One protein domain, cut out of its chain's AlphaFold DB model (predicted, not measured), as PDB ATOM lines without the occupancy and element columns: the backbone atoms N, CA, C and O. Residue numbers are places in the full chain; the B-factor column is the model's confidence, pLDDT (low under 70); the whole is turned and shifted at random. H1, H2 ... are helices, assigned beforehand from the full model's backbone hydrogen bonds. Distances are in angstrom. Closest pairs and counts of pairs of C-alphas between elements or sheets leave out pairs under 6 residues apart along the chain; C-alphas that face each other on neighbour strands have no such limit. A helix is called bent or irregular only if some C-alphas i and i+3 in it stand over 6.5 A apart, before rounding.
ATOM      1  N   PRO A  70     149.233 214.294 210.923       84.56
ATOM      2  CA  PRO A  70     148.841 212.913 211.211       84.56
ATOM      3  C   PRO A  70     149.888 211.895 210.745       84.56
ATOM      4  O   PRO A  70     150.217 210.968 211.480       84.56
ATOM      5  N   LEU A  71     150.460 212.097 209.552       84.38
ATOM      6  CA  LEU A  71     151.503 211.231 208.994       84.38
ATOM      7  C   LEU A  71     152.739 211.181 209.902       84.38
ATOM      8  O   LEU A  71     153.280 210.109 210.166       84.38
ATOM      9  N   HIS A  72     153.166 212.341 210.407       86.88
ATOM     10  CA  HIS A  72     154.322 212.440 211.295       86.88
ATOM     11  C   HIS A  72     154.077 211.731 212.627       86.88
ATOM     12  O   HIS A  72     154.912 210.945 213.066       86.88
ATOM     13  N   VAL A  73     152.912 211.959 213.239       88.94
ATOM     14  CA  VAL A  73     152.521 211.312 214.500       88.94
ATOM     15  C   VAL A  73     152.462 209.794 214.339       88.94
ATOM     16  O   VAL A  73     153.018 209.071 215.166       88.94
ATOM     17  N   LEU A  74     151.847 209.303 213.259       90.31
ATOM     18  CA  LEU A  74     151.781 207.871 212.967       90.31
ATOM     19  C   LEU A  74     153.182 207.278 212.794       90.31
ATOM     20  O   LEU A  74     153.481 206.276 213.436       90.31
ATOM     21  N   ALA A  75     154.067 207.928 212.033       89.81
ATOM     22  CA  ALA A  75     155.441 207.465 211.830       89.81
ATOM     23  C   ALA A  75     156.248 207.364 213.133       89.81
ATOM     24  O   ALA A  75     157.037 206.435 213.287       89.81
ATOM     25  N   LEU A  76     156.037 208.288 214.076       90.44
ATOM     26  CA  LEU A  76     156.683 208.255 215.392       90.44
ATOM     27  C   LEU A  76     156.102 207.160 216.304       90.44
ATOM     28  O   LEU A  76     156.829 206.583 217.114       90.44
ATOM     29  N   LEU A  77     154.804 206.862 216.188       90.88
ATOM     30  CA  LEU A  77     154.130 205.834 216.987       90.88
ATOM     31  C   LEU A  77     154.397 204.414 216.479       90.88
ATOM     32  O   LEU A  77     154.604 203.518 217.294       90.88
ATOM     33  N   THR A  78     154.433 204.198 215.161       90.69
ATOM     34  CA  THR A  78     154.650 202.889 214.520       90.69
ATOM     35  C   THR A  78     155.806 202.084 215.146       90.69
ATOM     36  O   THR A  78     155.563 200.951 215.562       90.69
ATOM     37  N   PRO A  79     157.045 202.607 215.282       88.75
ATOM     38  CA  PRO A  79     158.158 201.852 215.863       88.75
ATOM     39  C   PRO A  79     158.053 201.652 217.384       88.75
ATOM     40  O   PRO A  79     158.748 200.794 217.913       88.75
ATOM     41  N   ARG A  80     157.209 202.414 218.095       86.50
ATOM     42  CA  ARG A  80     157.063 202.323 219.561       86.50
ATOM     43  C   ARG A  80     155.915 201.408 219.979       86.50
ATOM     44  O   ARG A  80     156.044 200.674 220.951       86.50
ATOM     45  N   VAL A  81     154.808 201.440 219.237       89.31
ATOM     46  CA  VAL A  81     153.580 200.707 219.571       89.31
ATOM     47  C   VAL A  81     153.594 199.283 219.016       89.31
ATOM     48  O   VAL A  81     153.246 198.354 219.741       89.31
ATOM     49  N   LEU A  82     154.008 199.078 217.758       88.75
ATOM     50  CA  LEU A  82     153.915 197.759 217.109       88.75
ATOM     51  C   LEU A  82     154.758 196.663 217.786       88.75
ATOM     52  O   LEU A  82     154.230 195.563 217.954       88.75
ATOM     53  N   PRO A  83     156.009 196.907 218.230       87.06
ATOM     54  CA  PRO A  83     156.782 195.874 218.929       87.06
ATOM     55  C   PRO A  83     156.174 195.483 220.282       87.06
ATOM     56  O   PRO A  83     156.267 194.338 220.706       87.06
ATOM     57  N   GLN A  84     155.507 196.426 220.954       85.06
ATOM     58  CA  GLN A  84     154.925 196.242 222.287       85.06
ATOM     59  C   GLN A  84     153.434 195.884 222.247       85.06
ATOM     60  O   GLN A  84     152.774 195.831 223.285       85.06
ATOM     61  N   ARG A  85     152.880 195.608 221.063       88.25
ATOM     62  CA  ARG A  85     151.435 195.441 220.844       88.25
ATOM     63  C   ARG A  85     150.780 194.345 221.691       88.25
ATOM     64  O   ARG A  85     149.609 194.459 222.044       88.25
ATOM     65  N   ARG A  86     151.532 193.296 222.044       84.62
ATOM     66  CA  ARG A  86     151.062 192.217 222.930       84.62
ATOM     67  C   ARG A  86     151.135 192.607 224.399       84.62
ATOM     68  O   ARG A  86     150.223 192.272 225.154       84.62
ATOM     69  N   ALA A  87     152.194 193.303 224.799       84.94
ATOM     70  CA  ALA A  87     152.395 193.758 226.171       84.94
ATOM     71  C   ALA A  87     151.428 194.896 226.545       84.94
ATOM     72  O   ALA A  87     150.938 194.935 227.671       84.94
ATOM     73  N   GLN A  88     151.111 195.783 225.593       85.94
ATOM     74  CA  GLN A  88     150.214 196.932 225.765       85.94
ATOM     75  C   GLN A  88     149.108 196.963 224.688       85.94
ATOM     76  O   GLN A  88     149.124 197.817 223.791       85.94
ATOM     77  N   PRO A  89     148.125 196.044 224.745       88.31
ATOM     78  CA  PRO A  89     147.064 195.957 223.741       88.31
ATOM     79  C   PRO A  89     146.143 197.191 223.712       88.31
ATOM     80  O   PRO A  89     145.544 197.488 222.679       88.31
ATOM     81  N   GLU A  90     146.048 197.952 224.802       88.00
ATOM     82  CA  GLU A  90     145.260 199.186 224.886       88.00
ATOM     83  C   GLU A  90     145.891 200.311 224.046       88.00
ATOM     84  O   GLU A  90     145.198 200.997 223.294       88.00
ATOM     85  N   ALA A  91     147.220 200.462 224.106       87.94
ATOM     86  CA  ALA A  91     147.950 201.422 223.275       87.94
ATOM     87  C   ALA A  91     147.889 201.034 221.789       87.94
ATOM     88  O   ALA A  91     147.701 201.892 220.926       87.94
ATOM     89  N   TYR A  92     147.976 199.732 221.487       91.81
ATOM     90  CA  TYR A  92     147.838 199.241 220.118       91.81
ATOM     91  C   TYR A  92     146.441 199.493 219.543       91.81
ATOM     92  O   TYR A  92     146.326 199.931 218.400       91.81
ATOM     93  N   ARG A  93     145.384 199.314 220.348       92.06
ATOM     94  CA  ARG A  93     144.013 199.664 219.952       92.06
ATOM     95  C   ARG A  93     143.909 201.128 219.527       92.06
ATOM     96  O   ARG A  93     143.381 201.408 218.457       92.06
ATOM     97  N   LEU A  94     144.415 202.050 220.346       90.81
ATOM     98  CA  LEU A  94     144.333 203.488 220.068       90.81
ATOM     99  C   LEU A  94     145.164 203.885 218.842       90.81
ATOM    100  O   LEU A  94     144.710 204.693 218.033       90.81
ATOM    101  N   TYR A  95     146.335 203.270 218.656       91.94
ATOM    102  CA  TYR A  95     147.121 203.422 217.432       91.94
ATOM    103  C   TYR A  95     146.350 202.960 216.191       91.94
ATOM    104  O   TYR A  95     146.330 203.683 215.200       91.94
ATOM    105  N   LEU A  96     145.694 201.795 216.236       92.69
ATOM    106  CA  LEU A  96     144.916 201.280 215.108       92.69
ATOM    107  C   LEU A  96     143.722 202.175 214.765       92.69
ATOM    108  O   LEU A  96     143.469 202.392 213.584       92.69
ATOM    109  N   GLU A  97     143.022 202.731 215.756       90.25
ATOM    110  CA  GLU A  97     141.933 203.690 215.513       90.25
ATOM    111  C   GLU A  97     142.458 204.994 214.893       90.25
ATOM    112  O   GLU A  97     141.899 205.489 213.915       90.25
ATOM    113  N   LEU A  98     143.588 205.517 215.385       88.00
ATOM    114  CA  LEU A  98     144.230 206.695 214.796       88.00
ATOM    115  C   LEU A  98     144.675 206.422 213.348       88.00
ATOM    116  O   LEU A  98     144.466 207.244 212.455       88.00
ATOM    117  N   LEU A  99     145.253 205.245 213.103       88.88
ATOM    118  CA  LEU A  99     145.668 204.793 211.780       88.88
ATOM    119  C   LEU A  99     144.449 204.691 210.848       88.88
ATOM    120  O   LEU A  99     144.441 205.271 209.765       88.88
ATOM    121  N   LYS A 100     143.365 204.060 211.307       87.81
ATOM    122  CA  LYS A 100     142.098 203.938 210.578       87.81
ATOM    123  C   LYS A 100     141.509 205.292 210.175       87.81
ATOM    124  O   LYS A 100     141.052 205.437 209.042       87.81
ATOM    125  N   CYS A 101     141.534 206.282 211.069       83.19
ATOM    126  CA  CYS A 101     140.973 207.613 210.822       83.19
ATOM    127  C   CYS A 101     141.793 208.461 209.835       83.19
ATOM    128  O   CYS A 101     141.219 209.300 209.138       83.19
ATOM    129  N   HIS A 102     143.115 208.270 209.761       79.38
ATOM    130  CA  HIS A 102     143.997 209.210 209.054       79.38
ATOM    131  C   HIS A 102     144.730 208.641 207.836       79.38
ATOM    132  O   HIS A 102     145.248 209.422 207.035       79.38
ATOM    133  N   VAL A 103     144.748 207.322 207.641       69.69
ATOM    134  CA  VAL A 103     145.562 206.701 206.586       69.69
ATOM    135  C   VAL A 103     145.038 206.895 205.161       69.69
ATOM    136  O   VAL A 103     145.837 206.904 204.230       69.69
ATOM    137  N   THR A 104     143.738 207.113 204.962       67.62
ATOM    138  CA  THR A 104     143.150 207.291 203.620       67.62
ATOM    139  C   THR A 104     142.865 208.765 203.296       67.62
ATOM    140  O   THR A 104     143.418 209.317 202.345       67.62
ATOM    141  N   SER A 105     142.056 209.447 204.113       56.69
ATOM    142  CA  SER A 105     141.596 210.823 203.844       56.69
ATOM    143  C   SER A 105     142.606 211.920 204.208       56.69
ATOM    144  O   SER A 105     142.584 212.995 203.616       56.69
ATOM    145  N   SER A 106     143.493 211.674 205.179       52.72
ATOM    146  CA  SER A 106     144.373 212.704 205.763       52.72
ATOM    147  C   SER A 106     145.816 212.638 205.248       52.72
ATOM    148  O   SER A 106     146.521 213.645 205.245       52.72
ATOM    149  N   LEU A 107     146.240 211.478 204.736       51.09
ATOM    150  CA  LEU A 107     147.603 211.219 204.265       51.09
ATOM    151  C   LEU A 107     148.018 212.091 203.058       51.09
ATOM    152  O   LEU A 107     149.198 212.171 202.730       51.09
ATOM    153  N   LEU A 108     147.046 212.715 202.371       50.28
ATOM    154  CA  LEU A 108     147.202 213.263 201.013       50.28
ATOM    155  C   LEU A 108     146.641 214.682 200.834       50.28
ATOM    156  O   LEU A 108     146.540 215.158 199.708       50.28
ATOM    157  N   SER A 109     146.294 215.359 201.933       48.41
ATOM    158  CA  SER A 109     145.767 216.735 201.949       48.41
ATOM    159  C   SER A 109     146.721 217.710 202.652       48.41
ATOM    160  O   SER A 109     146.286 218.642 203.326       48.41
ATOM    161  N   MET A 110     148.032 217.470 202.572       52.34
ATOM    162  CA  MET A 110     149.011 218.341 203.221       52.34
ATOM    163  C   MET A 110     149.360 219.504 202.292       52.34
ATOM    164  O   MET A 110     150.003 219.295 201.266       52.34
ATOM    165  N   GLU A 111     148.954 220.718 202.656       47.50
ATOM    166  CA  GLU A 111     149.339 221.957 201.971       47.50
ATOM    167  C   GLU A 111     150.866 222.168 202.018       47.50
ATOM    168  O   GLU A 111     151.581 221.621 202.871       47.50
ATOM    169  N   ALA A 112     151.393 222.909 201.043       44.25
ATOM    170  CA  ALA A 112     152.809 223.243 200.933       44.25
ATOM    171  C   ALA A 112     153.218 224.212 202.058       44.25
ATOM    172  O   ALA A 112     153.140 225.423 201.902       44.25
ATOM    173  N   GLY A 113     153.604 223.668 203.215       55.56
ATOM    174  CA  GLY A 113     154.050 224.443 204.374       55.56
ATOM    175  C   GLY A 113     155.571 224.394 204.606       55.56
ATOM    176  O   GLY A 113     156.214 223.405 204.239       55.56
ATOM    177  N   PRO A 114     156.147 225.397 205.298       55.28
ATOM    178  CA  PRO A 114     157.594 225.560 205.516       55.28
ATOM    179  C   PRO A 114     158.269 224.467 206.379       55.28
ATOM    180  O   PRO A 114     159.488 224.439 206.489       55.28
ATOM    181  N   ASN A 115     157.507 223.540 206.977       66.56
ATOM    182  CA  ASN A 115     158.029 222.458 207.832       66.56
ATOM    183  C   ASN A 115     158.124 221.086 207.137       66.56
ATOM    184  O   ASN A 115     158.447 220.093 207.792       66.56
ATOM    185  N   ARG A 116     157.832 221.000 205.833       72.81
ATOM    186  CA  ARG A 116     157.787 219.726 205.092       72.81
ATOM    187  C   ARG A 116     159.096 218.941 205.155       72.81
ATOM    188  O   ARG A 116     159.056 217.748 205.445       72.81
ATOM    189  N   ASP A 117     160.232 219.609 204.996       76.88
ATOM    190  CA  ASP A 117     161.540 218.943 204.978       76.88
ATOM    191  C   ASP A 117     161.917 218.390 206.357       76.88
ATOM    192  O   ASP A 117     162.352 217.243 206.486       76.88
ATOM    193  N   LYS A 118     161.656 219.160 207.425       81.06
ATOM    194  CA  LYS A 118     161.866 218.719 208.817       81.06
ATOM    195  C   LYS A 118     160.985 217.521 209.175       81.06
ATOM    196  O   LYS A 118     161.448 216.596 209.843       81.06
ATOM    197  N   ILE A 119     159.726 217.524 208.731       80.81
ATOM    198  CA  ILE A 119     158.795 216.409 208.948       80.81
ATOM    199  C   ILE A 119     159.242 215.177 208.153       80.81
ATOM    200  O   ILE A 119     159.325 214.093 208.724       80.81
ATOM    201  N   GLY A 120     159.580 215.338 206.869       84.12
ATOM    202  CA  GLY A 120     160.054 214.252 206.009       84.12
ATOM    203  C   GLY A 120     161.295 213.566 206.576       84.12
ATOM    204  O   GLY A 120     161.309 212.343 206.726       84.12
ATOM    205  N   LYS A 121     162.292 214.352 207.004       85.19
ATOM    206  CA  LYS A 121     163.495 213.833 207.665       85.19
ATOM    207  C   LYS A 121     163.156 213.072 208.950       85.19
ATOM    208  O   LYS A 121     163.600 211.943 209.130       85.19
ATOM    209  N   SER A 122     162.302 213.643 209.803       86.94
ATOM    210  CA  SER A 122     161.898 212.996 211.056       86.94
ATOM    211  C   SER A 122     161.128 211.686 210.835       86.94
ATOM    212  O   SER A 122     161.293 210.760 211.626       86.94
ATOM    213  N   ILE A 123     160.306 211.581 209.784       87.38
ATOM    214  CA  ILE A 123     159.616 210.333 209.408       87.38
ATOM    215  C   ILE A 123     160.630 209.285 208.940       87.38
ATOM    216  O   ILE A 123     160.573 208.134 209.379       87.38
ATOM    217  N   ALA A 124     161.559 209.683 208.065       86.38
ATOM    218  CA  ALA A 124     162.578 208.787 207.531       86.38
ATOM    219  C   ALA A 124     163.475 208.210 208.636       86.38
ATOM    220  O   ALA A 124     163.748 207.008 208.634       86.38
ATOM    221  N   GLU A 125     163.862 209.041 209.608       87.62
ATOM    222  CA  GLU A 125     164.616 208.636 210.797       87.62
ATOM    223  C   GLU A 125     163.804 207.699 211.702       87.62
ATOM    224  O   GLU A 125     164.287 206.627 212.066       87.62
ATOM    225  N   ALA A 126     162.554 208.054 212.024       87.81
ATOM    226  CA  ALA A 126     161.707 207.267 212.923       87.81
ATOM    227  C   ALA A 126     161.436 205.848 212.398       87.81
ATOM    228  O   ALA A 126     161.429 204.884 213.166       87.81
ATOM    229  N   LEU A 127     161.236 205.706 211.086       86.62
ATOM    230  CA  LEU A 127     161.008 204.412 210.442       86.62
ATOM    231  C   LEU A 127     162.289 203.733 209.944       86.62
ATOM    232  O   LEU A 127     162.204 202.620 209.423       86.62
ATOM    233  N   GLN A 128     163.451 204.369 210.116       86.31
ATOM    234  CA  GLN A 128     164.750 203.900 209.625       86.31
ATOM    235  C   GLN A 128     164.714 203.536 208.128       86.31
ATOM    236  O   GLN A 128     165.285 202.528 207.708       86.31
ATOM    237  N   LEU A 129     164.032 204.350 207.311       82.75
ATOM    238  CA  LEU A 129     163.766 204.036 205.899       82.75
ATOM    239  C   LEU A 129     165.055 203.830 205.092       82.75
ATOM    240  O   LEU A 129     165.101 202.963 204.221       82.75
ATOM    241  N   SER A 130     166.116 204.568 205.422       79.75
ATOM    242  CA  SER A 130     167.437 204.408 204.809       79.75
ATOM    243  C   SER A 130     168.065 203.048 205.096       79.75
ATOM    244  O   SER A 130     168.607 202.422 204.193       79.75
ATOM    245  N   LYS A 131     167.940 202.551 206.328       78.75
ATOM    246  CA  LYS A 131     168.490 201.257 206.744       78.75
ATOM    247  C   LYS A 131     167.668 200.087 206.206       78.75
ATOM    248  O   LYS A 131     168.233 199.103 205.747       78.75
ATOM    249  N   VAL A 132     166.339 200.189 206.260       71.94
ATOM    250  CA  VAL A 132     165.427 199.101 205.860       71.94
ATOM    251  C   VAL A 132     165.329 198.982 204.336       71.94
ATOM    252  O   VAL A 132     165.250 197.878 203.802       71.94
ATOM    253  N   TYR A 133     165.367 200.110 203.620       72.00
ATOM    254  CA  TYR A 133     165.116 200.151 202.180       72.00
ATOM    255  C   TYR A 133     166.256 200.768 201.354       72.00
ATOM    256  O   TYR A 133     166.086 200.956 200.153       72.00
ATOM    257  N   GLY A 134     167.418 201.065 201.950       65.31
ATOM    258  CA  GLY A 134     168.589 201.611 201.242       65.31
ATOM    259  C   GLY A 134     168.389 203.023 200.677       65.31
ATOM    260  O   GLY A 134     169.079 203.410 199.742       65.31
ATOM    261  N   PHE A 135     167.408 203.768 201.189       64.00
ATOM    262  CA  PHE A 135     166.948 205.028 200.606       64.00
ATOM    263  C   PHE A 135     167.573 206.265 201.273       64.00
ATOM    264  O   PHE A 135     167.442 206.450 202.482       64.00
ATOM    265  N   SER A 136     168.180 207.160 200.487       59.25
ATOM    266  CA  SER A 136     168.749 208.442 200.949       59.25
ATOM    267  C   SER A 136     168.035 209.682 200.394       59.25
ATOM    268  O   SER A 136     168.549 210.791 200.531       59.25
ATOM    269  N   GLY A 137     166.891 209.518 199.719       57.22
ATOM    270  CA  GLY A 137     166.251 210.614 198.988       57.22
ATOM    271  C   GLY A 137     165.661 211.694 199.900       57.22
ATOM    272  O   GLY A 137     165.110 211.421 200.967       57.22
ATOM    273  N   THR A 138     165.783 212.941 199.448       58.62
ATOM    274  CA  THR A 138     165.428 214.172 200.172       58.62
ATOM    275  C   THR A 138     163.985 214.628 199.949       58.62
ATOM    276  O   THR A 138     163.494 215.489 200.675       58.62
ATOM    277  N   GLU A 139     163.278 214.051 198.976       73.06
ATOM    278  CA  GLU A 139     161.941 214.505 198.598       73.06
ATOM    279  C   GLU A 139     160.828 213.901 199.463       73.06
ATOM    280  O   GLU A 139     160.695 212.684 199.621       73.06
ATOM    281  N   PHE A 140     159.942 214.766 199.951       76.38
ATOM    282  CA  PHE A 140     158.831 214.392 200.826       76.38
ATOM    283  C   PHE A 140     157.886 213.338 200.216       76.38
ATOM    284  O   PHE A 140     157.423 212.448 200.925       76.38
ATOM    285  N   GLY A 141     157.618 213.394 198.904       78.06
ATOM    286  CA  GLY A 141     156.736 212.432 198.225       78.06
ATOM    287  C   GLY A 141     157.248 210.991 198.310       78.06
ATOM    288  O   GLY A 141     156.482 210.070 198.596       78.06
ATOM    289  N   HIS A 142     158.560 210.809 198.167       77.75
ATOM    290  CA  HIS A 142     159.208 209.511 198.318       77.75
ATOM    291  C   HIS A 142     159.100 208.991 199.759       77.75
ATOM    292  O   HIS A 142     158.773 207.823 199.971       77.75
ATOM    293  N   VAL A 143     159.278 209.863 200.759       82.00
ATOM    294  CA  VAL A 143     159.111 209.505 202.179       82.00
ATOM    295  C   VAL A 143     157.692 209.006 202.473       82.00
ATOM    296  O   VAL A 143     157.532 208.025 203.198       82.00
ATOM    297  N   VAL A 144     156.660 209.621 201.884       83.56
ATOM    298  CA  VAL A 144     155.257 209.186 202.037       83.56
ATOM    299  C   VAL A 144     155.038 207.793 201.442       83.56
ATOM    300  O   VAL A 144     154.442 206.932 202.090       83.56
ATOM    301  N   ILE A 145     155.540 207.548 200.230       84.94
ATOM    302  CA  ILE A 145     155.422 206.247 199.554       84.94
ATOM    303  C   ILE A 145     156.091 205.145 200.391       84.94
ATOM    304  O   ILE A 145     155.502 204.089 200.634       84.94
ATOM    305  N   MET A 146     157.292 205.420 200.901       85.12
ATOM    306  CA  MET A 146     158.043 204.477 201.730       85.12
ATOM    307  C   MET A 146     157.422 204.279 203.118       85.12
ATOM    308  O   MET A 146     157.436 203.163 203.635       85.12
ATOM    309  N   PHE A 147     156.817 205.316 203.705       87.00
ATOM    310  CA  PHE A 147     156.010 205.191 204.921       87.00
ATOM    311  C   PHE A 147     154.860 204.196 204.721       87.00
ATOM    312  O   PHE A 147     154.663 203.311 205.553       87.00
ATOM    313  N   VAL A 148     154.121 204.311 203.611       88.69
ATOM    314  CA  VAL A 148     152.995 203.416 203.305       88.69
ATOM    315  C   VAL A 148     153.474 201.974 203.188       88.69
ATOM    316  O   VAL A 148     152.880 201.092 203.809       88.69
ATOM    317  N   LEU A 149     154.575 201.737 202.469       87.81
ATOM    318  CA  LEU A 149     155.185 200.409 202.373       87.81
ATOM    319  C   LEU A 149     155.561 199.857 203.754       87.81
ATOM    320  O   LEU A 149     155.202 198.729 204.079       87.81
ATOM    321  N   ALA A 150     156.223 200.665 204.586       88.88
ATOM    322  CA  ALA A 150     156.663 200.262 205.917       88.88
ATOM    323  C   ALA A 150     155.494 199.892 206.840       88.88
ATOM    324  O   ALA A 150     155.550 198.872 207.527       88.88
ATOM    325  N   VAL A 151     154.426 200.695 206.857       89.75
ATOM    326  CA  VAL A 151     153.239 200.417 207.677       89.75
ATOM    327  C   VAL A 151     152.518 199.166 207.183       89.75
ATOM    328  O   VAL A 151     152.188 198.309 207.999       89.75
ATOM    329  N   VAL A 152     152.323 199.023 205.868       90.12
ATOM    330  CA  VAL A 152     151.689 197.838 205.270       90.12
ATOM    331  C   VAL A 152     152.468 196.569 205.616       90.12
ATOM    332  O   VAL A 152     151.877 195.615 206.118       90.12
ATOM    333  N   SER A 153     153.790 196.565 205.416       89.12
ATOM    334  CA  SER A 153     154.638 195.416 205.746       89.12
ATOM    335  C   SER A 153     154.581 195.073 207.235       89.12
ATOM    336  O   SER A 153     154.330 193.922 207.579       89.12
ATOM    337  N   LYS A 154     154.729 196.062 208.128       89.56
ATOM    338  CA  LYS A 154     154.712 195.817 209.579       89.56
ATOM    339  C   LYS A 154     153.347 195.370 210.102       89.56
ATOM    340  O   LYS A 154     153.300 194.619 211.075       89.56
ATOM    341  N   LEU A 155     152.243 195.821 209.500       91.25
ATOM    342  CA  LEU A 155     150.903 195.340 209.846       91.25
ATOM    343  C   LEU A 155     150.712 193.880 209.437       91.25
ATOM    344  O   LEU A 155     150.181 193.114 210.235       91.25
ATOM    345  N   ILE A 156     151.172 193.491 208.241       89.31
ATOM    346  CA  ILE A 156     151.142 192.087 207.808       89.31
ATOM    347  C   ILE A 156     151.935 191.222 208.790       89.31
ATOM    348  O   ILE A 156     151.384 190.258 209.319       89.31
ATOM    349  N   ASP A 157     153.171 191.619 209.105       87.88
ATOM    350  CA  ASP A 157     154.037 190.889 210.040       87.88
ATOM    351  C   ASP A 157     153.389 190.780 211.433       87.88
ATOM    352  O   ASP A 157     153.356 189.707 212.032       87.88
ATOM    353  N   SER A 158     152.767 191.863 211.916       89.81
ATOM    354  CA  SER A 158     152.083 191.878 213.216       89.81
ATOM    355  C   SER A 158     150.870 190.946 213.259       89.81
ATOM    356  O   SER A 158     150.690 190.241 214.249       89.81
ATOM    357  N   ILE A 159     150.051 190.924 212.199       88.50
ATOM    358  CA  ILE A 159     148.893 190.022 212.087       88.50
ATOM    359  C   ILE A 159     149.365 188.565 212.069       88.50
ATOM    360  O   ILE A 159     148.800 187.736 212.773       88.50
ATOM    361  N   PHE A 160     150.422 188.270 211.310       84.75
ATOM    362  CA  PHE A 160     150.999 186.929 211.185       84.75
ATOM    363  C   PHE A 160     151.477 186.392 212.515       84.75
ATOM    364  O   PHE A 160     151.043 185.328 212.961       84.75
ATOM    365  N   GLU A 161     152.325 187.178 213.166       86.06
ATOM    366  CA  GLU A 161     152.839 186.846 214.475       86.06
ATOM    367  C   GLU A 161     151.672 186.632 215.446       86.06
ATOM    368  O   GLU A 161     151.663 185.632 216.165       86.06
ATOM    369  N   ASP A 162     150.687 187.542 215.498       85.56
ATOM    370  CA  ASP A 162     149.545 187.477 216.432       85.56
ATOM    371  C   ASP A 162     148.608 186.289 216.181       85.56
ATOM    372  O   ASP A 162     147.940 185.842 217.113       85.56
ATOM    373  N   CYS A 163     148.609 185.740 214.966       82.00
ATOM    374  CA  CYS A 163     147.946 184.485 214.622       82.00
ATOM    375  C   CYS A 163     148.827 183.238 214.847       82.00
ATOM    376  O   CYS A 163     148.360 182.126 214.616       82.00
ATOM    377  N   GLY A 164     150.065 183.396 215.330       78.19
ATOM    378  CA  GLY A 164     150.969 182.295 215.677       78.19
ATOM    379  C   GLY A 164     151.864 181.807 214.536       78.19
ATOM    380  O   GLY A 164     152.492 180.759 214.670       78.19
ATOM    381  N   PHE A 165     151.950 182.546 213.428       78.50
ATOM    382  CA  PHE A 165     152.788 182.184 212.287       78.50
ATOM    383  C   PHE A 165     154.170 182.852 212.366       78.50
ATOM    384  O   PHE A 165     154.267 184.016 212.765       78.50
ATOM    385  N   PRO A 166     155.254 182.153 211.977       62.78
ATOM    386  CA  PRO A 166     156.581 182.752 211.929       62.78
ATOM    387  C   PRO A 166     156.626 183.846 210.852       62.78
ATOM    388  O   PRO A 166     156.237 183.621 209.705       62.78
ATOM    389  N   SER A 167     157.102 185.038 211.224       56.62
ATOM    390  CA  SER A 167     157.342 186.131 210.276       56.62
ATOM    391  C   SER A 167     158.442 185.723 209.289       56.62
ATOM    392  O   SER A 167     159.495 185.233 209.695       56.62
ATOM    393  N   ALA A 168     158.207 185.903 207.985       50.22
ATOM    394  CA  ALA A 168     159.016 185.323 206.907       50.22
ATOM    395  C   ALA A 168     160.473 185.834 206.811       50.22
ATOM    396  O   ALA A 168     161.211 185.360 205.954       50.22
ATOM    397  N   MET A 169     160.898 186.802 207.630       50.16
ATOM    398  CA  MET A 169     162.199 187.480 207.513       50.16
ATOM    399  C   MET A 169     162.812 187.794 208.892       50.16
ATOM    400  O   MET A 169     163.018 188.958 209.232       50.16
ATOM    401  N   GLU A 199     142.307 187.324 230.467       79.19
ATOM    402  CA  GLU A 199     141.255 187.000 229.502       79.19
ATOM    403  C   GLU A 199     140.774 188.245 228.751       79.19
ATOM    404  O   GLU A 199     140.665 188.233 227.523       79.19
ATOM    405  N   HIS A 200     140.538 189.360 229.452       81.81
ATOM    406  CA  HIS A 200     140.145 190.613 228.808       81.81
ATOM    407  C   HIS A 200     141.230 191.135 227.854       81.81
ATOM    408  O   HIS A 200     140.924 191.588 226.747       81.81
ATOM    409  N   ARG A 201     142.507 191.040 228.241       83.12
ATOM    410  CA  ARG A 201     143.640 191.426 227.392       83.12
ATOM    411  C   ARG A 201     143.825 190.492 226.209       83.12
ATOM    412  O   ARG A 201     144.123 190.971 225.118       83.12
ATOM    413  N   GLU A 202     143.606 189.196 226.372       84.25
ATOM    414  CA  GLU A 202     143.612 188.237 225.270       84.25
ATOM    415  C   GLU A 202     142.469 188.493 224.289       84.25
ATOM    416  O   GLU A 202     142.693 188.555 223.078       84.25
ATOM    417  N   GLN A 203     141.259 188.744 224.791       85.44
ATOM    418  CA  GLN A 203     140.132 189.172 223.965       85.44
ATOM    419  C   GLN A 203     140.445 190.483 223.233       85.44
ATOM    420  O   GLN A 203     140.119 190.627 222.052       85.44
ATOM    421  N   LEU A 204     141.099 191.439 223.901       87.12
ATOM    422  CA  LEU A 204     141.506 192.701 223.292       87.12
ATOM    423  C   LEU A 204     142.562 192.489 222.200       87.12
ATOM    424  O   LEU A 204     142.414 193.067 221.126       87.12
ATOM    425  N   ARG A 205     143.565 191.626 222.424       89.19
ATOM    426  CA  ARG A 205     144.563 191.235 221.411       89.19
ATOM    427  C   ARG A 205     143.884 190.643 220.178       89.19
ATOM    428  O   ARG A 205     144.101 191.153 219.086       89.19
ATOM    429  N   ARG A 206     142.977 189.671 220.351       85.38
ATOM    430  CA  ARG A 206     142.216 189.071 219.234       85.38
ATOM    431  C   ARG A 206     141.417 190.119 218.457       85.38
ATOM    432  O   ARG A 206     141.468 190.164 217.230       85.38
ATOM    433  N   LYS A 207     140.716 191.017 219.160       88.56
ATOM    434  CA  LYS A 207     139.981 192.117 218.515       88.56
ATOM    435  C   LYS A 207     140.916 193.114 217.815       88.56
ATOM    436  O   LYS A 207     140.541 193.664 216.786       88.56
ATOM    437  N   ASN A 208     142.109 193.365 218.351       92.69
ATOM    438  CA  ASN A 208     143.096 194.240 217.720       92.69
ATOM    439  C   ASN A 208     143.635 193.632 216.425       92.69
ATOM    440  O   ASN A 208     143.769 194.361 215.450       92.69
ATOM    441  N   THR A 209     143.879 192.319 216.381       89.69
ATOM    442  CA  THR A 209     144.270 191.617 215.148       89.69
ATOM    443  C   THR A 209     143.219 191.792 214.052       89.69
ATOM    444  O   THR A 209     143.563 192.079 212.907       89.69
ATOM    445  N   LEU A 210     141.931 191.724 214.405       88.06
ATOM    446  CA  LEU A 210     140.836 191.970 213.460       88.06
ATOM    447  C   LEU A 210     140.813 193.405 212.944       88.06
ATOM    448  O   LEU A 210     140.666 193.627 211.747       88.06
ATOM    449  N   ILE A 211     141.007 194.384 213.827       90.25
ATOM    450  CA  ILE A 211     141.052 195.790 213.415       90.25
ATOM    451  C   ILE A 211     142.293 196.069 212.572       90.25
ATOM    452  O   ILE A 211     142.205 196.814 211.604       90.25
ATOM    453  N   ALA A 212     143.435 195.460 212.889       91.88
ATOM    454  CA  ALA A 212     144.636 195.564 212.071       91.88
ATOM    455  C   ALA A 212     144.391 195.017 210.659       91.88
ATOM    456  O   ALA A 212     144.767 195.665 209.684       91.88
ATOM    457  N   LEU A 213     143.694 193.881 210.545       89.56
ATOM    458  CA  LEU A 213     143.275 193.317 209.263       89.56
ATOM    459  C   LEU A 213     142.300 194.244 208.520       89.56
ATOM    460  O   LEU A 213     142.457 194.453 207.318       89.56
ATOM    461  N   ASP A 214     141.336 194.845 209.218       88.56
ATOM    462  CA  ASP A 214     140.412 195.826 208.639       88.56
ATOM    463  C   ASP A 214     141.132 197.082 208.141       88.56
ATOM    464  O   ASP A 214     140.838 197.563 207.046       88.56
ATOM    465  N   VAL A 215     142.083 197.611 208.913       91.00
ATOM    466  CA  VAL A 215     142.893 198.770 208.522       91.00
ATOM    467  C   VAL A 215     143.766 198.425 207.322       91.00
ATOM    468  O   VAL A 215     143.814 199.195 206.367       91.00
ATOM    469  N   LEU A 216     144.397 197.252 207.313       90.88
ATOM    470  CA  LEU A 216     145.188 196.780 206.182       90.88
ATOM    471  C   LEU A 216     144.322 196.588 204.925       90.88
ATOM    472  O   LEU A 216     144.717 196.976 203.825       90.88
ATOM    473  N   HIS A 217     143.108 196.059 205.076       88.69
ATOM    474  CA  HIS A 217     142.135 196.007 203.991       88.69
ATOM    475  C   HIS A 217     141.758 197.418 203.507       88.69
ATOM    476  O   HIS A 217     141.781 197.673 202.308       88.69
ATOM    477  N   MET A 218     141.475 198.365 204.408       87.31
ATOM    478  CA  MET A 218     141.181 199.758 204.041       87.31
ATOM    479  C   MET A 218     142.338 200.412 203.277       87.31
ATOM    480  O   MET A 218     142.105 201.072 202.268       87.31
ATOM    481  N   MET A 219     143.577 200.196 203.723       87.56
ATOM    482  CA  MET A 219     144.779 200.679 203.044       87.56
ATOM    483  C   MET A 219     144.886 200.124 201.631       87.56
ATOM    484  O   MET A 219     145.163 200.848 200.686       87.56
ATOM    485  N   THR A 220     144.656 198.827 201.480       86.06
ATOM    486  CA  THR A 220     144.851 198.133 200.205       86.06
ATOM    487  C   THR A 220     143.686 198.323 199.255       86.06
ATOM    488  O   THR A 220     143.879 198.214 198.050       86.06
ATOM    489  N   ALA A 221     142.494 198.650 199.754       85.31
ATOM    490  CA  ALA A 221     141.342 199.053 198.959       85.31
ATOM    491  C   ALA A 221     141.441 200.512 198.470       85.31
ATOM    492  O   ALA A 221     140.845 200.849 197.442       85.31
ATOM    493  N   ASP A 222     142.194 201.370 199.167       84.25
ATOM    494  CA  ASP A 222     142.376 202.774 198.797       84.25
ATOM    495  C   ASP A 222     143.164 202.925 197.486       84.25
ATOM    496  O   ASP A 222     144.255 202.384 197.306       84.25
ATOM    497  N   ARG A 223     142.615 203.705 196.548       78.19
ATOM    498  CA  ARG A 223     143.189 203.859 195.202       78.19
ATOM    499  C   ARG A 223     144.532 204.584 195.199       78.19
ATOM    500  O   ARG A 223     145.368 204.307 194.337       78.19
ATOM    501  N   LYS A 224     144.744 205.530 196.115       77.75
ATOM    502  CA  LYS A 224     145.984 206.309 196.167       77.75
ATOM    503  C   LYS A 224     147.106 205.451 196.753       77.75
ATOM    504  O   LYS A 224     148.187 205.400 196.175       77.75
ATOM    505  N   ILE A 225     146.813 204.676 197.798       83.62
ATOM    506  CA  ILE A 225     147.742 203.671 198.336       83.62
ATOM    507  C   ILE A 225     148.028 202.568 197.307       83.62
ATOM    508  O   ILE A 225     149.193 202.231 197.107       83.62
ATOM    509  N   GLN A 226     147.020 202.059 196.585       84.06
ATOM    510  CA  GLN A 226     147.238 201.128 195.462       84.06
ATOM    511  C   GLN A 226     148.193 201.719 194.414       84.06
ATOM    512  O   GLN A 226     149.078 201.018 193.927       84.06
ATOM    513  N   SER A 227     148.054 203.011 194.097       79.56
ATOM    514  CA  SER A 227     148.938 203.709 193.154       79.56
ATOM    515  C   SER A 227     150.371 203.818 193.687       79.56
ATOM    516  O   SER A 227     151.313 203.566 192.943       79.56
ATOM    517  N   PHE A 228     150.558 204.110 194.978       83.44
ATOM    518  CA  PHE A 228     151.884 204.118 195.610       83.44
ATOM    519  C   PHE A 228     152.540 202.740 195.618       83.44
ATOM    520  O   PHE A 228     153.697 202.607 195.227       83.44
ATOM    521  N   LEU A 229     151.796 201.700 195.997       83.81
ATOM    522  CA  LEU A 229     152.288 200.324 195.964       83.81
ATOM    523  C   LEU A 229     152.632 199.890 194.530       83.81
ATOM    524  O   LEU A 229     153.626 199.195 194.331       83.81
ATOM    525  N   ARG A 230     151.877 200.352 193.523       79.31
ATOM    526  CA  ARG A 230     152.184 200.109 192.107       79.31
ATOM    527  C   ARG A 230     153.443 200.841 191.653       79.31
ATOM    528  O   ARG A 230     154.245 200.250 190.940       79.31
ATOM    529  N   LEU A 231     153.637 202.094 192.067       78.69
ATOM    530  CA  LEU A 231     154.866 202.842 191.784       78.69
ATOM    531  C   LEU A 231     156.089 202.124 192.359       78.69
ATOM    532  O   LEU A 231     157.094 202.007 191.665       78.69
ATOM    533  N   ILE A 232     155.985 201.585 193.577       78.38
ATOM    534  CA  ILE A 232     157.041 200.758 194.176       78.38
ATOM    535  C   ILE A 232     157.240 199.475 193.362       78.38
ATOM    536  O   ILE A 232     158.375 199.129 193.061       78.38
ATOM    537  N   PHE A 233     156.165 198.784 192.970       78.75
ATOM    538  CA  PHE A 233     156.250 197.565 192.157       78.75
ATOM    539  C   PHE A 233     156.966 197.790 190.815       78.75
ATOM    540  O   PHE A 233     157.800 196.973 190.437       78.75
ATOM    541  N   LEU A 234     156.661 198.890 190.115       73.06
ATOM    542  CA  LEU A 234     157.228 199.197 188.797       73.06
ATOM    543  C   LEU A 234     158.668 199.724 188.871       73.06
ATOM    544  O   LEU A 234     159.489 199.345 188.046       73.06
ATOM    545  N   ASN A 235     158.972 200.589 189.844       68.81
ATOM    546  CA  ASN A 235     160.261 201.289 189.905       68.81
ATOM    547  C   ASN A 235     161.267 200.638 190.868       68.81
ATOM    548  O   ASN A 235     162.465 200.876 190.759       68.81
ATOM    549  N   MET A 236     160.803 199.835 191.831       71.88
ATOM    550  CA  MET A 236     161.633 199.168 192.844       71.88
ATOM    551  C   MET A 236     161.193 197.704 193.059       71.88
ATOM    552  O   MET A 236     160.799 197.324 194.171       71.88
ATOM    553  N   PRO A 237     161.268 196.850 192.019       70.25
ATOM    554  CA  PRO A 237     160.771 195.472 192.074       70.25
ATOM    555  C   PRO A 237     161.459 194.633 193.160       70.25
ATOM    556  O   PRO A 237     160.805 193.831 193.828       70.25
ATOM    557  N   GLU A 238     162.749 194.872 193.413       73.62
ATOM    558  CA  GLU A 238     163.503 194.231 194.497       73.62
ATOM    559  C   GLU A 238     162.923 194.554 195.878       73.62
ATOM    560  O   GLU A 238     162.763 193.663 196.707       73.62
ATOM    561  N   ARG A 239     162.525 195.806 196.135       72.06
ATOM    562  CA  ARG A 239     161.915 196.203 197.417       72.06
ATOM    563  C   ARG A 239     160.491 195.671 197.551       72.06
ATOM    564  O   ARG A 239     160.085 195.265 198.640       72.06
ATOM    565  N   PHE A 240     159.747 195.619 196.447       80.88
ATOM    566  CA  PHE A 240     158.404 195.042 196.421       80.88
ATOM    567  C   PHE A 240     158.407 193.514 196.593       80.88
ATOM    568  O   PHE A 240     157.443 192.955 197.119       80.88
ATOM    569  N   SER A 241     159.486 192.827 196.203       78.81
ATOM    570  CA  SER A 241     159.616 191.367 196.321       78.81
ATOM    571  C   SER A 241     159.390 190.860 197.753       78.81
ATOM    572  O   SER A 241     158.696 189.867 197.955       78.81
ATOM    573  N   SER A 242     159.864 191.610 198.751       81.50
ATOM    574  CA  SER A 242     159.703 191.284 200.171       81.50
ATOM    575  C   SER A 242     158.241 191.386 200.630       81.50
ATOM    576  O   SER A 242     157.773 190.594 201.451       81.50
ATOM    577  N   LEU A 243     157.476 192.338 200.083       83.81
ATOM    578  CA  LEU A 243     156.033 192.422 200.316       83.81
ATOM    579  C   LEU A 243     155.298 191.292 199.584       83.81
ATOM    580  O   LEU A 243     154.407 190.667 200.154       83.81
ATOM    581  N   ARG A 244     155.703 190.984 198.347       82.25
ATOM    582  CA  ARG A 244     155.150 189.874 197.560       82.25
ATOM    583  C   ARG A 244     155.330 188.531 198.267       82.25
ATOM    584  O   ARG A 244     154.388 187.750 198.302       82.25
ATOM    585  N   GLN A 245     156.490 188.292 198.878       83.19
ATOM    586  CA  GLN A 245     156.752 187.082 199.655       83.19
ATOM    587  C   GLN A 245     155.790 186.949 200.844       83.19
ATOM    588  O   GLN A 245     155.182 185.897 201.012       83.19
ATOM    589  N   ARG A 246     155.573 188.028 201.612       83.38
ATOM    590  CA  ARG A 246     154.594 188.045 202.717       83.38
ATOM    591  C   ARG A 246     153.170 187.751 202.242       83.38
ATOM    592  O   ARG A 246     152.432 187.031 202.904       83.38
ATOM    593  N   LEU A 247     152.787 188.282 201.082       82.88
ATOM    594  CA  LEU A 247     151.478 188.023 200.474       82.88
ATOM    595  C   LEU A 247     151.326 186.564 200.032       82.88
ATOM    596  O   LEU A 247     150.278 185.967 200.263       82.88
ATOM    597  N   SER A 248     152.374 185.966 199.468       81.50
ATOM    598  CA  SER A 248     152.389 184.533 199.168       81.50
ATOM    599  C   SER A 248     152.289 183.677 200.437       81.50
ATOM    600  O   SER A 248     151.624 182.645 200.417       81.50
ATOM    601  N   SER A 249     152.863 184.115 201.564       81.69
ATOM    602  CA  SER A 249     152.670 183.457 202.865       81.69
ATOM    603  C   SER A 249     151.225 183.564 203.379       81.69
ATOM    604  O   SER A 249     150.705 182.576 203.894       81.69
ATOM    605  N   ILE A 250     150.547 184.707 203.181       81.38
ATOM    606  CA  ILE A 250     149.095 184.872 203.429       81.38
ATOM    607  C   ILE A 250     148.276 183.873 202.633       81.38
ATOM    608  O   ILE A 250     147.365 183.252 203.173       81.38
ATOM    609  N   GLU A 251     148.607 183.695 201.364       81.88
ATOM    610  CA  GLU A 251     147.903 182.759 200.500       81.88
ATOM    611  C   GLU A 251     148.135 181.301 200.924       81.88
ATOM    612  O   GLU A 251     147.179 180.530 201.012       81.88
ATOM    613  N   ALA A 252     149.371 180.943 201.287       82.94
ATOM    614  CA  ALA A 252     149.719 179.603 201.760       82.94
ATOM    615  C   ALA A 252     149.053 179.241 203.101       82.94
ATOM    616  O   ALA A 252     148.641 178.101 203.301       82.94
ATOM    617  N   GLN A 253     148.926 180.206 204.016       81.38
ATOM    618  CA  GLN A 253     148.353 180.003 205.354       81.38
ATOM    619  C   GLN A 253     146.876 180.395 205.445       81.38
ATOM    620  O   GLN A 253     146.299 180.392 206.534       81.38
ATOM    621  N   LYS A 254     146.244 180.705 204.307       81.62
ATOM    622  CA  LYS A 254     144.872 181.204 204.224       81.62
ATOM    623  C   LYS A 254     143.906 180.361 205.050       81.62
ATOM    624  O   LYS A 254     143.297 180.890 205.964       81.62
ATOM    625  N   VAL A 255     143.824 179.053 204.798       79.25
ATOM    626  CA  VAL A 255     142.869 178.156 205.482       79.25
ATOM    627  C   VAL A 255     143.034 178.198 207.006       79.25
ATOM    628  O   VAL A 255     142.046 178.183 207.730       79.25
ATOM    629  N   SER A 256     144.268 178.302 207.505       79.88
ATOM    630  CA  SER A 256     144.555 178.399 208.942       79.88
ATOM    631  C   SER A 256     144.236 179.781 209.526       79.88
ATOM    632  O   SER A 256     143.858 179.890 210.687       79.88
ATOM    633  N   LEU A 257     144.354 180.850 208.738       78.75
ATOM    634  CA  LEU A 257     143.892 182.182 209.135       78.75
ATOM    635  C   LEU A 257     142.359 182.252 209.170       78.75
ATOM    636  O   LEU A 257     141.798 182.827 210.101       78.75
ATOM    637  N   GLU A 258     141.680 181.647 208.191       79.62
ATOM    638  CA  GLU A 258     140.214 181.613 208.110       79.62
ATOM    639  C   GLU A 258     139.582 180.825 209.274       79.62
ATOM    640  O   GLU A 258     138.479 181.153 209.700       79.62
ATOM    641  N   THR A 259     140.285 179.840 209.850       77.56
ATOM    642  CA  THR A 259     139.819 179.107 211.043       77.56
ATOM    643  C   THR A 259     140.062 179.849 212.360       77.56
ATOM    644  O   THR A 259     139.319 179.642 213.319       77.56
ATOM    645  N   LEU A 260     141.087 180.704 212.432       75.81
ATOM    646  CA  LEU A 260     141.427 181.485 213.630       75.81
ATOM    647  C   LEU A 260     140.648 182.805 213.736       75.81
ATOM    648  O   LEU A 260     140.499 183.353 214.831       75.81
ATOM    649  N   LEU A 261     140.175 183.338 212.608       77.75
ATOM    650  CA  LEU A 261     139.463 184.612 212.534       77.75
ATOM    651  C   LEU A 261     137.938 184.388 212.481       77.75
ATOM    652  O   LEU A 261     137.474 183.428 211.874       77.75
ATOM    653  N   PRO A 262     137.118 185.269 213.083       71.38
ATOM    654  CA  PRO A 262     135.662 185.172 213.012       71.38
ATOM    655  C   PRO A 262     135.121 185.366 211.588       71.38
ATOM    656  O   PRO A 262     135.773 185.960 210.723       71.38
ATOM    657  N   SER A 263     133.876 184.932 211.369       59.41
ATOM    658  CA  SER A 263     133.156 185.127 210.108       59.41
ATOM    659  C   SER A 263     133.098 186.610 209.704       59.41
ATOM    660  O   SER A 263     132.827 187.487 210.523       59.41
ATOM    661  N   GLY A 264     133.374 186.900 208.425       62.03
ATOM    662  CA  GLY A 264     133.432 188.271 207.889       62.03
ATOM    663  C   GLY A 264     134.838 188.875 207.755       62.03
ATOM    664  O   GLY A 264     134.964 190.059 207.447       62.03
ATOM    665  N   HIS A 265     135.902 188.090 207.950       70.88
ATOM    666  CA  HIS A 265     137.275 188.506 207.640       70.88
ATOM    667  C   HIS A 265     137.456 188.917 206.161       70.88
ATOM    668  O   HIS A 265     136.862 188.333 205.252       70.88
ATOM    669  N   LYS A 266     138.325 189.900 205.899       80.69
ATOM    670  CA  LYS A 266     138.538 190.473 204.554       80.69
ATOM    671  C   LYS A 266     139.808 189.975 203.859       80.69
ATOM    672  O   LYS A 266     140.347 190.658 202.995       80.69
ATOM    673  N   ILE A 267     140.306 188.790 204.225       81.56
ATOM    674  CA  ILE A 267     141.562 188.230 203.682       81.56
ATOM    675  C   ILE A 267     141.480 188.051 202.164       81.56
ATOM    676  O   ILE A 267     142.398 188.437 201.445       81.56
ATOM    677  N   ASN A 268     140.363 187.516 201.668       81.12
ATOM    678  CA  ASN A 268     140.149 187.318 200.234       81.12
ATOM    679  C   ASN A 268     140.140 188.647 199.467       81.12
ATOM    680  O   ASN A 268     140.827 188.786 198.458       81.12
ATOM    681  N   GLU A 269     139.417 189.646 199.975       82.94
ATOM    682  CA  GLU A 269     139.372 190.989 199.385       82.94
ATOM    683  C   GLU A 269     140.748 191.664 199.410       82.94
ATOM    684  O   GLU A 269     141.162 192.275 198.425       82.94
ATOM    685  N   LEU A 270     141.490 191.498 200.506       83.81
ATOM    686  CA  LEU A 270     142.849 191.999 200.677       83.81
ATOM    687  C   LEU A 270     143.812 191.389 199.653       83.81
ATOM    688  O   LEU A 270     144.509 192.135 198.966       83.81
ATOM    689  N   LEU A 271     143.815 190.062 199.488       83.19
ATOM    690  CA  LEU A 271     144.640 189.386 198.482       83.19
ATOM    691  C   LEU A 271     144.272 189.839 197.066       83.19
ATOM    692  O   LEU A 271     145.158 190.141 196.272       83.19
ATOM    693  N   ILE A 272     142.978 189.967 196.754       83.00
ATOM    694  CA  ILE A 272     142.518 190.483 195.456       83.00
ATOM    695  C   ILE A 272     143.024 191.911 195.227       83.00
ATOM    696  O   ILE A 272     143.516 192.219 194.139       83.00
ATOM    697  N   ASN A 273     142.916 192.787 196.228       82.44
ATOM    698  CA  ASN A 273     143.356 194.177 196.140       82.44
ATOM    699  C   ASN A 273     144.877 194.289 195.962       82.44
ATOM    700  O   ASN A 273     145.335 195.080 195.141       82.44
ATOM    701  N   PHE A 274     145.664 193.468 196.659       81.00
ATOM    702  CA  PHE A 274     147.115 193.421 196.484       81.00
ATOM    703  C   PHE A 274     147.530 192.829 195.141       81.00
ATOM    704  O   PHE A 274     148.339 193.418 194.431       81.00
ATOM    705  N   TRP A 275     146.961 191.696 194.735       79.75
ATOM    706  CA  TRP A 275     147.297 191.093 193.448       79.75
ATOM    707  C   TRP A 275     146.839 191.957 192.272       79.75
ATOM    708  O   TRP A 275     147.474 191.942 191.220       79.75
ATOM    709  N   ARG A 276     145.815 192.798 192.453       78.56
ATOM    710  CA  ARG A 276     145.466 193.865 191.505       78.56
ATOM    711  C   ARG A 276     146.615 194.866 191.314       78.56
ATOM    712  O   ARG A 276     146.852 195.262 190.180       78.56
ATOM    713  N   VAL A 277     147.376 195.197 192.362       75.75
ATOM    714  CA  VAL A 277     148.609 196.008 192.256       75.75
ATOM    715  C   VAL A 277     149.701 195.285 191.463       75.75
ATOM    716  O   VAL A 277     150.527 195.949 190.850       75.75
ATOM    717  N   CYS A 278     149.709 193.952 191.417       69.31
ATOM    718  CA  CYS A 278     150.700 193.158 190.678       69.31
ATOM    719  C   CYS A 278     150.270 192.808 189.242       69.31
ATOM    720  O   CYS A 278     151.120 192.474 188.420       69.31
ATOM    721  N   LYS A 279     148.974 192.880 188.903       63.50
ATOM    722  CA  LYS A 279     148.481 192.565 187.550       63.50
ATOM    723  C   LYS A 279     149.014 193.573 186.533       63.50
ATOM    724  O   LYS A 279     148.877 194.783 186.707       63.50
TER     725      LYS A 279
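AT A GLANCE: This is residues 70 to 169 and 199 to 279 of the 653 residues of the protein "Mediator of RNA polymerase II transcription subunit 33A" of Zea mays (UniProt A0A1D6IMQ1). A bundle of helices is built round long H5, which runs through the middle. H3, H1, H2 and H6 lie side by side over one side of H5; on its opposite side H7 crosses it and H8 runs along part of it, with H10 between H6 and H7, and short H4 and H9 at the rim. The printed part has 181 residues with ten named helices, H1 to H10 in order, and no named strand: all helix. It is compact, with a radius of gyration of the C-alphas of 16.0 A, and rounded, spanning 48 by 37 by 28 A.

HOW THE PARTS SIT: Start at H1, residues 70 to 81, only just irregular: C-alphas 76 and 79 are 6.6 A apart. It forms a helical hairpin with H2, residues 89 to 102, opposite ways at a shallow tilt of 22 degrees; their closest C-alphas, of Val 81 and Tyr 92, are 6.0 A apart. H3, residues 116 to 126, touches H1 at Ala 75 and Ile 123, 5.6 A between C-alphas. H4, residues 129 to 133, is near H3 and H5, residues 140 to 162. H5 touches H3 with residues 140 to 147 alone, closest at C-alphas 120 and 140, 5.3 A. H6, residues 199 to 221, touches H2 at C-alphas 100 and 215, 5.6 A, and H5 at C-alphas 159 and 209, 5.8 A, at a steep tilt of 40 degrees. H7, residues 223 to 235, touches H5 about perpendicular, 81 degrees, at C-alphas 145 and 228, 5.7 A. H8, residues 237 to 252, with a kink of 26 degrees near residue 244, touches H5 at C-alphas 153 and 243, 6.4 A. H9, residues 254 to 260, and H8 meet only through their link. H10, residues 267 to 278, touches H6 at C-alphas 217 and 270, 5.2 A, and H7 at C-alphas 230 and 277, 5.4 A; it is apart from H5. Every O i to N i+4 pair is within hydrogen-bond range in H2, H3, H4, H5, H6, H7, H9 and H10; in H1 it is 6 of 8, in H8 10 of 12.

IN THESE COORDINATES: Find C-alpha 70, where H1 begins, at (148.841, 212.913, 211.211). H5 starts at C-alpha 140, (158.831, 214.392, 200.826), and runs 32.5 A; H6 runs 32.8 A, H8 21.6 A and H2 20.0 A. H10 ends at C-alpha 278, (150.700, 193.158, 190.678).

THE WHOLE: The C-alphas of Pro 114 and Thr 259, the two farthest apart, are 50.0 A apart. Residues 170 to 198 are not printed; C-alphas 169 and 199 are 30.4 A apart across this cut. The link from H2 to H3, residues 103 to 115, is long, and there pLDDT is under 70, as at residues 134 to 138 and 166 to 169 among others.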